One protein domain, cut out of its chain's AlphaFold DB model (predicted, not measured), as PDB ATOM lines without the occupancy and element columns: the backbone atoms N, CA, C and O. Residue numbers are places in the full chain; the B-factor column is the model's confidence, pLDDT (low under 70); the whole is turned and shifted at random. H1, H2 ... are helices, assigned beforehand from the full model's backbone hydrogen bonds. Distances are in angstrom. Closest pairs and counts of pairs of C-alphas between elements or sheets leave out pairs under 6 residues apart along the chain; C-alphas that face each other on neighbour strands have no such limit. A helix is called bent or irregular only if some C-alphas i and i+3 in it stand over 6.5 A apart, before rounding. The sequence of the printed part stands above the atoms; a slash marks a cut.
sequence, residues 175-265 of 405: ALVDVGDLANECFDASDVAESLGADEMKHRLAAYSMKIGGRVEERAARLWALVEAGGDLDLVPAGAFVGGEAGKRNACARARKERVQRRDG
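This is residues 175 to 265 of the 405 residues of an uncharacterized protein of Micromonas commoda (strain RCC299 / NOUM17 / CCMP2709) (UniProt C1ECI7). One long helix, H5, runs along one side of the domain, set off by unnamed stretches of chain from a small cluster of shorter helices in which H2 and H3 pack on H4, with H1 near H2 and H4. Residues 260 to 265, of which 260 to 263 belong to H5, stick out free of the rest. The printed part has 91 residues with five named helices, H1 to H5 in order along the chain, and no named strand; its class is all helix, with 55 residues in the helices. The whole is compact, with a radius of gyration of the C-alphas of 12.6 A and spans of 37 by 28 by 21 A.

H5, residues 245 to 263, is the longest helix, 27.3 A from C-alpha 245 at (-27.763, -7.062, 21.909) to C-alpha 263 at (-10.453, -23.838, 34.781). H4, residues 216 to 228, is 18.3 A long, and H3, residues 198 to 207, is 14.4 A long. H2, residues 189 to 195, measures 9.9 A. H1, residues 180 to 185, measures 8.7 A and begins with C-alpha 180 at (-2.892, -8.690, 26.582). No helix is bent or irregular.

H5 is apart from H1, H2, H3 and H4. H4 has the centre nearest to the mean of the C-alphas, at 7.6 A. H4 and H2 touch, with the closest C-alphas, those of Ala 189 and Ala 221, 5.0 A apart; their lines are about perpendicular at 71 degrees, only just past a steep tilt. H3 and H4 touch at a steep tilt of 45 degrees and run the same way; the closest C-alphas are those of Ala 198 and Val 216, 6.4 A apart. H2 and H3 are close but not clearly touching, with the closest C-alphas, those of Ala 193 and Met 201, 7.9 A apart. H1 is close to but not clearly touching H4, where the C-alphas of Ala 183 and Val 227 are the closest at 6.0 A. H1 is likewise close to but not clearly touching H2, where those of Leu 182 and Val 192 are the closest at 7.6 A. H1 and H3 are apart. In H1, H2, H3, H4 and H5 every backbone O i to N i+4 pair is within hydrogen-bond range.

The two C-alphas farthest apart, those of Arg 215 and Asp 264, are 39.4 A from each other. The printed part has no cut. The link from H4 to H5, residues 229 to 244, is long; that from H3 to H4 is short, and those from H1 to H2 and from H2 to H3 are tight. The mean pLDDT of the printed part is 82.4, with low confidence, under 70, at residues 183 to 188 and 263 to 265.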
ATOM      1  N   ALA A 175     -17.296 -11.844  30.969       78.81
ATOM      2  CA  ALA A 175     -16.944 -12.447  29.700       78.81
ATOM      3  C   ALA A 175     -15.576 -11.939  29.227       78.81
ATOM      4  O   ALA A 175     -15.481 -11.235  28.225       78.81
ATOM      5  N   LEU A 176     -14.528 -12.285  29.978       82.56
ATOM      6  CA  LEU A 176     -13.163 -11.876  29.660       82.56
ATOM      7  C   LEU A 176     -12.598 -12.677  28.489       82.56
ATOM      8  O   LEU A 176     -12.648 -13.911  28.482       82.56
ATOM      9  N   VAL A 177     -12.000 -11.959  27.547       84.31
ATOM     10  CA  VAL A 177     -11.144 -12.497  26.491       84.31
ATOM     11  C   VAL A 177      -9.736 -11.930  26.641       84.31
ATOM     12  O   VAL A 177      -9.545 -10.857  27.210       84.31
ATOM     13  N   ASP A 178      -8.741 -12.682  26.181       81.88
ATOM     14  CA  ASP A 178      -7.348 -12.248  26.254       81.88
ATOM     15  C   ASP A 178      -7.068 -11.208  25.166       81.88
ATOM     16  O   ASP A 178      -7.242 -11.478  23.978       81.88
ATOM     17  N   VAL A 179      -6.670 -10.015  25.593       82.19
ATOM     18  CA  VAL A 179      -6.237  -8.909  24.728       82.19
ATOM     19  C   VAL A 179      -4.871  -8.378  25.159       82.19
ATOM     20  O   VAL A 179      -4.508  -7.257  24.811       82.19
ATOM     21  N   GLY A 180      -4.135  -9.147  25.969       72.75
ATOM     22  CA  GLY A 180      -2.892  -8.690  26.582       72.75
ATOM     23  C   GLY A 180      -1.811  -8.352  25.561       72.75
ATOM     24  O   GLY A 180      -1.047  -7.420  25.774       72.75
ATOM     25  N   ASP A 181      -1.768  -9.057  24.434       74.94
ATOM     26  CA  ASP A 181      -0.868  -8.741  23.325       74.94
ATOM     27  C   ASP A 181      -1.177  -7.361  22.716       74.94
ATOM     28  O   ASP A 181      -0.286  -6.522  22.618       74.94
ATOM     29  N   LEU A 182      -2.451  -7.066  22.439       70.06
ATOM     30  CA  LEU A 182      -2.881  -5.762  21.915       70.06
ATOM     31  C   LEU A 182      -2.664  -4.623  22.909       70.06
ATOM     32  O   LEU A 182      -2.207  -3.556  22.519       70.06
ATOM     33  N   ALA A 183      -2.978  -4.847  24.186       63.59
ATOM     34  CA  ALA A 183      -2.829  -3.837  25.232       63.59
ATOM     35  C   ALA A 183      -1.362  -3.452  25.493       63.59
ATOM     36  O   ALA A 183      -1.094  -2.370  26.008       63.59
ATOM     37  N   ASN A 184      -0.420  -4.341  25.164       63.38
ATOM     38  CA  ASN A 184       1.012  -4.088  25.315       63.38
ATOM     39  C   ASN A 184       1.632  -3.419  24.079       63.38
ATOM     40  O   ASN A 184       2.657  -2.751  24.210       63.38
ATOM     41  N   GLU A 185       1.052  -3.630  22.896       66.19
ATOM     42  CA  GLU A 185       1.626  -3.201  21.614       66.19
ATOM     43  C   GLU A 185       0.945  -1.957  21.017       66.19
ATOM     44  O   GLU A 185       1.567  -1.264  20.216       66.19
ATOM     45  N   CYS A 186      -0.300  -1.655  21.402       69.12
ATOM     46  CA  CYS A 186      -1.101  -0.560  20.844       69.12
ATOM     47  C   CYS A 186      -1.558   0.418  21.936       69.12
ATOM     48  O   CYS A 186      -2.009  -0.013  22.999       69.12
ATOM     49  N   PHE A 187      -1.515   1.723  21.655       56.91
ATOM     50  CA  PHE A 187      -1.935   2.773  22.588       56.91
ATOM     51  C   PHE A 187      -3.250   3.449  22.189       56.91
ATOM     52  O   PHE A 187      -3.877   4.082  23.040       56.91
ATOM     53  N   ASP A 188      -3.685   3.299  20.935       62.19
ATOM     54  CA  ASP A 188      -4.998   3.734  20.468       62.19
ATOM     55  C   ASP A 188      -5.534   2.914  19.271       62.19
ATOM     56  O   ASP A 188      -4.951   1.926  18.818       62.19
ATOM     57  N   ALA A 189      -6.699   3.313  18.748       70.19
ATOM     58  CA  ALA A 189      -7.319   2.672  17.591       70.19
ATOM     59  C   ALA A 189      -6.539   2.866  16.275       70.19
ATOM     60  O   ALA A 189      -6.700   2.052  15.366       70.19
ATOM     61  N   SER A 190      -5.731   3.919  16.145       75.31
ATOM     62  CA  SER A 190      -4.857   4.115  14.982       75.31
ATOM     63  C   SER A 190      -3.718   3.102  15.018       75.31
ATOM     64  O   SER A 190      -3.494   2.404  14.031       75.31
ATOM     65  N   ASP A 191      -3.100   2.920  16.185       71.50
ATOM     66  CA  ASP A 191      -2.041   1.930  16.392       71.50
ATOM     67  C   ASP A 191      -2.529   0.513  16.087       71.50
ATOM     68  O   ASP A 191      -1.824  -0.270  15.458       71.50
ATOM     69  N   VAL A 192      -3.767   0.178  16.468       77.00
ATOM     70  CA  VAL A 192      -4.389  -1.112  16.124       77.00
ATOM     71  C   VAL A 192      -4.528  -1.277  14.605       77.00
ATOM     72  O   VAL A 192      -4.315  -2.371  14.091       77.00
ATOM     73  N   ALA A 193      -4.889  -0.217  13.877       83.69
ATOM     74  CA  ALA A 193      -5.041  -0.262  12.422       83.69
ATOM     75  C   ALA A 193      -3.700  -0.370  11.677       83.69
ATOM     76  O   ALA A 193      -3.648  -0.973  10.604       83.69
ATOM     77  N   GLU A 194      -2.645   0.232  12.226       81.88
ATOM     78  CA  GLU A 194      -1.295   0.228  11.656       81.88
ATOM     79  C   GLU A 194      -0.529  -1.061  11.986       81.88
ATOM     80  O   GLU A 194       0.153  -1.612  11.121       81.88
ATOM     81  N   SER A 195      -0.669  -1.564  13.215       78.50
ATOM     82  CA  SER A 195       0.004  -2.780  13.694       78.50
ATOM     83  C   SER A 195      -0.652  -4.061  13.181       78.50
ATOM     84  O   SER A 195       0.040  -5.011  12.806       78.50
ATOM     85  N   LEU A 196      -1.987  -4.102  13.125       80.56
ATOM     86  CA  LEU A 196      -2.730  -5.254  12.637       80.56
ATOM     87  C   LEU A 196      -3.158  -5.012  11.194       80.56
ATOM     88  O   LEU A 196      -3.913  -4.096  10.879       80.56
ATOM     89  N   GLY A 197      -2.767  -5.921  10.305       85.38
ATOM     90  CA  GLY A 197      -3.314  -5.949   8.954       85.38
ATOM     91  C   GLY A 197      -4.842  -6.109   8.957       85.38
ATOM     92  O   GLY A 197      -5.441  -6.678   9.876       85.38
ATOM     93  N   ALA A 198      -5.492  -5.653   7.882       85.50
ATOM     94  CA  ALA A 198      -6.949  -5.687   7.761       85.50
ATOM     95  C   ALA A 198      -7.547  -7.086   7.985       85.50
ATOM     96  O   ALA A 198      -8.637  -7.191   8.543       85.50
ATOM     97  N   ASP A 199      -6.858  -8.145   7.563       88.69
ATOM     98  CA  ASP A 199      -7.336  -9.521   7.710       88.69
ATOM     99  C   ASP A 199      -7.146 -10.073   9.126       88.69
ATOM    100  O   ASP A 199      -8.037 -10.758   9.629       88.69
ATOM    101  N   GLU A 200      -6.073  -9.688   9.817       87.75
ATOM    102  CA  GLU A 200      -5.852 -10.060  11.217       87.75
ATOM    103  C   GLU A 200      -6.898  -9.403  12.129       87.75
ATOM    104  O   GLU A 200      -7.503 -10.062  12.976       87.75
ATOM    105  N   MET A 201      -7.228  -8.128  11.886       91.69
ATOM    106  CA  MET A 201      -8.330  -7.470  12.598       91.69
ATOM    107  C   MET A 201      -9.663  -8.190  12.392       91.69
ATOM    108  O   MET A 201     -10.432  -8.363  13.339       91.69
ATOM    109  N   LYS A 202      -9.959  -8.627  11.160       91.94
ATOM    110  CA  LYS A 202     -11.179  -9.396  10.877       91.94
ATOM    111  C   LYS A 202     -11.179 -10.718  11.633       91.94
ATOM    112  O   LYS A 202     -12.208 -11.074  12.202       91.94
ATOM    113  N   HIS A 203     -10.047 -11.418  11.643       91.19
ATOM    114  CA  HIS A 203      -9.889 -12.686  12.342       91.19
ATOM    115  C   HIS A 203     -10.125 -12.528  13.851       91.19
ATOM    116  O   HIS A 203     -10.940 -13.253  14.423       91.19
ATOM    117  N   ARG A 204      -9.517 -11.519  14.486       89.38
ATOM    118  CA  ARG A 204      -9.708 -11.232  15.918       89.38
ATOM    119  C   ARG A 204     -11.137 -10.818  16.255       89.38
ATOM    120  O   ARG A 204     -11.740 -11.365  17.175       89.38
ATOM    121  N   LEU A 205     -11.735  -9.918  15.474       92.19
ATOM    122  CA  LEU A 205     -13.140  -9.541  15.658       92.19
ATOM    123  C   LEU A 205     -14.071 -10.751  15.504       92.19
ATOM    124  O   LEU A 205     -14.992 -10.921  16.304       92.19
ATOM    125  N   ALA A 206     -13.815 -11.624  14.526       91.69
ATOM    126  CA  ALA A 206     -14.562 -12.866  14.350       91.69
ATOM    127  C   ALA A 206     -14.415 -13.792  15.567       91.69
ATOM    128  O   ALA A 206     -15.417 -14.316  16.066       91.69
ATOM    129  N   ALA A 207     -13.192 -13.937  16.087       88.25
ATOM    130  CA  ALA A 207     -12.904 -14.728  17.279       88.25
ATOM    131  C   ALA A 207     -13.722 -14.252  18.488       88.25
ATOM    132  O   ALA A 207     -14.222 -15.086  19.240       88.25
ATOM    133  N   TYR A 208     -13.988 -12.947  18.610       89.44
ATOM    134  CA  TYR A 208     -14.817 -12.356  19.671       89.44
ATOM    135  C   TYR A 208     -16.308 -12.207  19.316       89.44
ATOM    136  O   TYR A 208     -17.081 -11.666  20.105       89.44
ATOM    137  N   SER A 209     -16.753 -12.725  18.162       92.00
ATOM    138  CA  SER A 209     -18.127 -12.561  17.640       92.00
ATOM    139  C   SER A 209     -18.558 -11.094  17.454       92.00
ATOM    140  O   SER A 209     -19.737 -10.739  17.566       92.00
ATOM    141  N   MET A 210     -17.596 -10.231  17.141       93.19
ATOM    142  CA  MET A 210     -17.791  -8.812  16.859       93.19
ATOM    143  C   MET A 210     -17.964  -8.555  15.355       93.19
ATOM    144  O   MET A 210     -17.661  -9.400  14.512       93.19
ATOM    145  N   LYS A 211     -18.495  -7.383  14.990       94.44
ATOM    146  CA  LYS A 211     -18.744  -7.011  13.589       94.44
ATOM    147  C   LYS A 211     -17.439  -6.842  12.812       94.44
ATOM    148  O   LYS A 211     -16.660  -5.929  13.076       94.44
ATOM    149  N   ILE A 212     -17.289  -7.671  11.783       93.94
ATOM    150  CA  ILE A 212     -16.130  -7.725  10.882       93.94
ATOM    151  C   ILE A 212     -16.231  -6.680   9.746       93.94
ATOM    152  O   ILE A 212     -15.226  -6.225   9.200       93.94
ATOM    153  N   GLY A 213     -17.453  -6.283   9.373       89.00
ATOM    154  CA  GLY A 213     -17.700  -5.318   8.295       89.00
ATOM    155  C   GLY A 213     -17.305  -3.879   8.646       89.00
ATOM    156  O   GLY A 213     -17.076  -3.554   9.811       89.00
ATOM    157  N   GLY A 214     -17.265  -3.011   7.636       90.88
ATOM    158  CA  GLY A 214     -16.925  -1.592   7.790       90.88
ATOM    159  C   GLY A 214     -15.540  -1.227   7.265       90.88
ATOM    160  O   GLY A 214     -14.869  -2.040   6.616       90.88
ATOM    161  N   ARG A 215     -15.117   0.008   7.534       93.19
ATOM    162  CA  ARG A 215     -13.768   0.482   7.184       93.19
ATOM    163  C   ARG A 215     -12.714  -0.057   8.159       93.19
ATOM    164  O   ARG A 215     -13.052  -0.700   9.154       93.19
ATOM    165  N   VAL A 216     -11.435   0.133   7.837       91.62
ATOM    166  CA  VAL A 216     -10.313  -0.335   8.672       91.62
ATOM    167  C   VAL A 216     -10.365   0.329  10.047       91.62
ATOM    168  O   VAL A 216     -10.304  -0.356  11.062       91.62
ATOM    169  N   GLU A 217     -10.624   1.629  10.069       89.06
ATOM    170  CA  GLU A 217     -10.689   2.465  11.263       89.06
ATOM    171  C   GLU A 217     -11.843   2.030  12.173       89.06
ATOM    172  O   GLU A 217     -11.706   1.942  13.388       89.06
ATOM    173  N   GLU A 218     -12.985   1.665  11.585       90.25
ATOM    174  CA  GLU A 218     -14.142   1.175  12.338       90.25
ATOM    175  C   GLU A 218     -13.898  -0.202  12.966       90.25
ATOM    176  O   GLU A 218     -14.457  -0.510  14.020       90.25
ATOM    177  N   ARG A 219     -13.097  -1.057  12.317       93.56
ATOM    178  CA  ARG A 219     -12.675  -2.340  12.895       93.56
ATOM    179  C   ARG A 219     -11.689  -2.123  14.035       93.56
ATOM    180  O   ARG A 219     -11.862  -2.728  15.092       93.56
ATOM    181  N   ALA A 220     -10.713  -1.248  13.832       88.50
ATOM    182  CA  ALA A 220      -9.706  -0.934  14.829       88.50
ATOM    183  C   ALA A 220     -10.331  -0.289  16.074       88.50
ATOM    184  O   ALA A 220     -10.080  -0.745  17.184       88.50
ATOM    185  N   ALA A 221     -11.275   0.641  15.900       88.06
ATOM    186  CA  ALA A 221     -12.034   1.239  16.998       88.06
ATOM    187  C   ALA A 221     -12.820   0.205  17.826       88.06
ATOM    188  O   ALA A 221     -12.933   0.334  19.042       88.06
ATOM    189  N   ARG A 222     -13.354  -0.851  17.194       92.88
ATOM    190  CA  ARG A 222     -14.052  -1.932  17.917       92.88
ATOM    191  C   ARG A 222     -13.098  -2.795  18.735       92.88
ATOM    192  O   ARG A 222     -13.457  -3.176  19.844       92.88
ATOM    193  N   LEU A 223     -11.920  -3.111  18.196       86.25
ATOM    194  CA  LEU A 223     -10.881  -3.826  18.942       86.25
ATOM    195  C   LEU A 223     -10.338  -2.963  20.084       86.25
ATOM    196  O   LEU A 223     -10.203  -3.460  21.196       86.25
ATOM    197  N   TRP A 224     -10.123  -1.670  19.843       85.38
ATOM    198  CA  TRP A 224      -9.672  -0.737  20.869       85.38
ATOM    199  C   TRP A 224     -10.682  -0.595  22.011       85.38
ATOM    200  O   TRP A 224     -10.309  -0.724  23.168       85.38
ATOM    201  N   ALA A 225     -11.980  -0.480  21.710       80.12
ATOM    202  CA  ALA A 225     -13.023  -0.460  22.739       80.12
ATOM    203  C   ALA A 225     -13.020  -1.723  23.625       80.12
ATOM    204  O   ALA A 225     -13.418  -1.673  24.788       80.12
ATOM    205  N   LEU A 226     -12.579  -2.866  23.088       84.50
ATOM    206  CA  LEU A 226     -12.393  -4.094  23.860       84.50
ATOM    207  C   LEU A 226     -11.111  -4.054  24.712       84.50
ATOM    208  O   LEU A 226     -11.121  -4.563  25.832       84.50
ATOM    209  N   VAL A 227     -10.035  -3.434  24.222       76.62
ATOM    210  CA  VAL A 227      -8.798  -3.193  24.986       76.62
ATOM    211  C   VAL A 227      -9.045  -2.223  26.144       76.62
ATOM    212  O   VAL A 227      -8.688  -2.538  27.275       76.62
ATOM    213  N   GLU A 228      -9.744  -1.108  25.910       71.69
ATOM    214  CA  GLU A 228     -10.149  -0.151  26.954       71.69
ATOM    215  C   GLU A 228     -11.052  -0.795  28.011       71.69
ATOM    216  O   GLU A 228     -10.967  -0.490  29.200       71.69
ATOM    217  N   ALA A 229     -11.886  -1.748  27.593       75.69
ATOM    218  CA  ALA A 229     -12.686  -2.573  28.489       75.69
ATOM    219  C   ALA A 229     -11.862  -3.617  29.274       75.69
ATOM    220  O   ALA A 229     -12.429  -4.373  30.068       75.69
ATOM    221  N   GLY A 230     -10.546  -3.703  29.060       76.62
ATOM    222  CA  GLY A 230      -9.671  -4.701  29.675       76.62
ATOM    223  C   GLY A 230      -9.995  -6.130  29.235       76.62
ATOM    224  O   GLY A 230      -9.872  -7.062  30.029       76.62
ATOM    225  N   GLY A 231     -10.491  -6.300  28.007       79.56
ATOM    226  CA  GLY A 231     -10.945  -7.586  27.477       79.56
ATOM    227  C   GLY A 231     -12.328  -8.022  27.974       79.56
ATOM    228  O   GLY A 231     -12.739  -9.145  27.692       79.56
ATOM    229  N   ASP A 232     -13.062  -7.178  28.707       83.50
ATOM    230  CA  ASP A 232     -14.401  -7.507  29.204       83.50
ATOM    231  C   ASP A 232     -15.485  -7.214  28.157       83.50
ATOM    232  O   ASP A 232     -15.896  -6.069  27.941       83.50
ATOM    233  N   LEU A 233     -16.005  -8.272  27.526       86.19
ATOM    234  CA  LEU A 233     -17.061  -8.150  26.519       86.19
ATOM    235  C   LEU A 233     -18.359  -7.544  27.083       86.19
ATOM    236  O   LEU A 233     -19.154  -7.001  26.311       86.19
ATOM    237  N   ASP A 234     -18.596  -7.598  28.402       83.31
ATOM    238  CA  ASP A 234     -19.786  -6.999  29.016       83.31
ATOM    239  C   ASP A 234     -19.748  -5.460  28.986       83.31
ATOM    240  O   ASP A 234     -20.810  -4.830  28.944       83.31
ATOM    241  N   LEU A 235     -18.561  -4.849  28.924       82.19
ATOM    242  CA  LEU A 235     -18.383  -3.391  28.905       82.19
ATOM    243  C   LEU A 235     -18.404  -2.803  27.488       82.19
ATOM    244  O   LEU A 235     -18.667  -1.616  27.312       82.19
ATOM    245  N   VAL A 236     -18.215  -3.633  26.460       86.44
ATOM    246  CA  VAL A 236     -18.222  -3.175  25.067       86.44
ATOM    247  C   VAL A 236     -19.658  -2.879  24.593       86.44
ATOM    248  O   VAL A 236     -20.561  -3.697  24.812       86.44
ATOM    249  N   PRO A 237     -19.927  -1.746  23.915       87.25
ATOM    250  CA  PRO A 237     -21.264  -1.415  23.424       87.25
ATOM    251  C   PRO A 237     -21.848  -2.490  22.496       87.25
ATOM    252  O   PRO A 237     -21.175  -2.991  21.594       87.25
ATOM    253  N   ALA A 238     -23.140  -2.804  22.646       87.94
ATOM    254  CA  ALA A 238     -23.805  -3.851  21.861       87.94
ATOM    255  C   ALA A 238     -23.734  -3.620  20.340       87.94
ATOM    256  O   ALA A 238     -23.692  -4.574  19.565       87.94
ATOM    257  N   GLY A 239     -23.648  -2.360  19.899       89.56
ATOM    258  CA  GLY A 239     -23.481  -1.994  18.491       89.56
ATOM    259  C   GLY A 239     -22.230  -2.581  17.822       89.56
ATOM    260  O   GLY A 239     -22.228  -2.730  16.596       89.56
ATOM    261  N   ALA A 240     -21.216  -2.968  18.603       90.50
ATOM    262  CA  ALA A 240     -19.986  -3.595  18.125       90.50
ATOM    263  C   ALA A 240     -20.146  -5.089  17.776       90.50
ATOM    264  O   ALA A 240     -19.291  -5.646  17.089       90.50
ATOM    265  N   PHE A 241     -21.241  -5.736  18.193       94.62
ATOM    266  CA  PHE A 241     -21.463  -7.178  18.042       94.62
ATOM    267  C   PHE A 241     -22.385  -7.529  16.872       94.62
ATOM    268  O   PHE A 241     -23.287  -6.767  16.504       94.62
ATOM    269  N   VAL A 242     -22.177  -8.704  16.273       89.94
ATOM    270  CA  VAL A 242     -23.025  -9.203  15.176       89.94
ATOM    271  C   VAL A 242     -24.436  -9.467  15.699       89.94
ATOM    272  O   VAL A 242     -24.621 -10.281  16.590       89.94
ATOM    273  N   GLY A 243     -25.450  -8.784  15.163       88.12
ATOM    274  CA  GLY A 243     -26.820  -8.885  15.688       88.12
ATOM    275  C   GLY A 243     -27.068  -8.085  16.977       88.12
ATOM    276  O   GLY A 243     -28.070  -8.311  17.653       88.12
ATOM    277  N   GLY A 244     -26.175  -7.150  17.329       91.06
ATOM    278  CA  GLY A 244     -26.386  -6.194  18.418       91.06
ATOM    279  C   GLY A 244     -26.456  -6.853  19.798       91.06
ATOM    280  O   GLY A 244     -25.603  -7.662  20.161       91.06
ATOM    281  N   GLU A 245     -27.508  -6.538  20.555       85.12
ATOM    282  CA  GLU A 245     -27.763  -7.062  21.909       85.12
ATOM    283  C   GLU A 245     -27.843  -8.594  21.981       85.12
ATOM    284  O   GLU A 245     -27.424  -9.206  22.965       85.12
ATOM    285  N   ALA A 246     -28.391  -9.242  20.948       85.69
ATOM    286  CA  ALA A 246     -28.447 -10.702  20.890       85.69
ATOM    287  C   ALA A 246     -27.047 -11.299  20.664       85.69
ATOM    288  O   ALA A 246     -26.661 -12.260  21.330       85.69
ATOM    289  N   GLY A 247     -26.262 -10.676  19.781       86.88
ATOM    290  CA  GLY A 247     -24.870 -11.038  19.525       86.88
ATOM    291  C   GLY A 247     -23.988 -10.929  20.754       86.88
ATOM    292  O   GLY A 247     -23.284 -11.877  21.092       86.88
ATOM    293  N   LYS A 248     -24.080  -9.795  21.457       90.00
ATOM    294  CA  LYS A 248     -23.335  -9.542  22.692       90.00
ATOM    295  C   LYS A 248     -23.633 -10.604  23.749       90.00
ATOM    296  O   LYS A 248     -22.714 -11.208  24.291       90.00
ATOM    297  N   ARG A 249     -24.915 -10.904  23.988       84.75
ATOM    298  CA  ARG A 249     -25.320 -11.951  24.942       84.75
ATOM    299  C   ARG A 249     -24.719 -13.317  24.604       84.75
ATOM    300  O   ARG A 249     -24.213 -13.988  25.503       84.75
ATOM    301  N   ASN A 250     -24.722 -13.701  23.327       86.81
ATOM    302  CA  ASN A 250     -24.143 -14.966  22.872       86.81
ATOM    303  C   ASN A 250     -22.613 -14.988  23.010       86.81
ATOM    304  O   ASN A 250     -22.058 -15.976  23.495       86.81
ATOM    305  N   ALA A 251     -21.938 -13.896  22.637       87.38
ATOM    306  CA  ALA A 251     -20.493 -13.747  22.779       87.38
ATOM    307  C   ALA A 251     -20.067 -13.873  24.250       87.38
ATOM    308  O   ALA A 251     -19.190 -14.678  24.570       87.38
ATOM    309  N   CYS A 252     -20.762 -13.171  25.153       86.88
ATOM    310  CA  CYS A 252     -20.488 -13.230  26.583       86.88
ATOM    311  C   CYS A 252     -20.741 -14.622  27.175       86.88
ATOM    312  O   CYS A 252     -19.938 -15.127  27.960       86.88
ATOM    313  N   ALA A 253     -21.843 -15.276  26.792       84.50
ATOM    314  CA  ALA A 253     -22.151 -16.631  27.243       84.50
ATOM    315  C   ALA A 253     -21.078 -17.644  26.802       84.50
ATOM    316  O   ALA A 253     -20.683 -18.504  27.593       84.50
ATOM    317  N   ARG A 254     -20.571 -17.518  25.569       87.12
ATOM    318  CA  ARG A 254     -19.496 -18.370  25.046       87.12
ATOM    319  C   ARG A 254     -18.182 -18.159  25.801       87.12
ATOM    320  O   ARG A 254     -17.621 -19.141  26.278       87.12
ATOM    321  N   ALA A 255     -17.745 -16.910  25.983       85.38
ATOM    322  CA  ALA A 255     -16.506 -16.595  26.704       85.38
ATOM    323  C   ALA A 255     -16.528 -17.125  28.150       85.38
ATOM    324  O   ALA A 255     -15.572 -17.746  28.617       85.38
ATOM    325  N   ARG A 256     -17.668 -16.980  28.844       84.06
ATOM    326  CA  ARG A 256     -17.871 -17.550  30.187       84.06
ATOM    327  C   ARG A 256     -17.745 -19.078  30.187       84.06
ATOM    328  O   ARG A 256     -17.079 -19.630  31.060       84.06
ATOM    329  N   LYS A 257     -18.349 -19.762  29.208       84.00
ATOM    330  CA  LYS A 257     -18.298 -21.229  29.087       84.00
ATOM    331  C   LYS A 257     -16.877 -21.734  28.823       84.00
ATOM    332  O   LYS A 257     -16.440 -22.669  29.487       84.00
ATOM    333  N   GLU A 258     -16.149 -21.101  27.906       81.62
ATOM    334  CA  GLU A 258     -14.754 -21.451  27.600       81.62
ATOM    335  C   GLU A 258     -13.834 -21.246  28.810       81.62
ATOM    336  O   GLU A 258     -12.953 -22.063  29.075       81.62
ATOM    337  N   ARG A 259     -14.067 -20.195  29.605       75.38
ATOM    338  CA  ARG A 259     -13.293 -19.923  30.820       75.38
ATOM    339  C   ARG A 259     -13.501 -20.977  31.909       75.38
ATOM    340  O   ARG A 259     -12.529 -21.390  32.538       75.38
ATOM    341  N   VAL A 260     -14.740 -21.431  32.110       74.12
ATOM    342  CA  VAL A 260     -15.053 -22.545  33.025       74.12
ATOM    343  C   VAL A 260     -14.361 -23.824  32.550       74.12
ATOM    344  O   VAL A 260     -13.657 -24.457  33.325       74.12
ATOM    345  N   GLN A 261     -14.429 -24.135  31.252       73.69
ATOM    346  CA  GLN A 261     -13.755 -25.306  30.676       73.69
ATOM    347  C   GLN A 261     -12.222 -25.258  30.806       73.69
ATOM    348  O   GLN A 261     -11.603 -26.287  31.060       73.69
ATOM    349  N   ARG A 262     -11.592 -24.080  30.686       70.19
ATOM    350  CA  ARG A 262     -10.145 -23.916  30.936       70.19
ATOM    351  C   ARG A 262      -9.773 -24.090  32.410       70.19
ATOM    352  O   ARG A 262      -8.670 -24.546  32.703       70.19
ATOM    353  N   ARG A 263     -10.664 -23.711  33.330       61.16
ATOM    354  CA  ARG A 263     -10.453 -23.838  34.781       61.16
ATOM    355  C   ARG A 263     -10.640 -25.277  35.263       61.16
ATOM    356  O   ARG A 263      -9.868 -25.727  36.104       61.16
ATOM    357  N   ASP A 264     -11.598 -25.984  34.672       55.75
ATOM    358  CA  ASP A 264     -11.959 -27.363  35.012       55.75
ATOM    359  C   ASP A 264     -11.224 -28.404  34.148       55.75
ATOM    360  O   ASP A 264     -11.533 -29.589  34.207       55.75
ATOM    361  N   GLY A 265     -10.220 -27.985  33.367       47.47
ATOM    362  CA  GLY A 265      -9.351 -28.834  32.541       47.47
ATOM    363  C   GLY A 265      -8.404 -29.747  33.336       47.47
ATOM    364  O   GLY A 265      -7.216 -29.839  33.025       47.47
TER     365      GLY A 265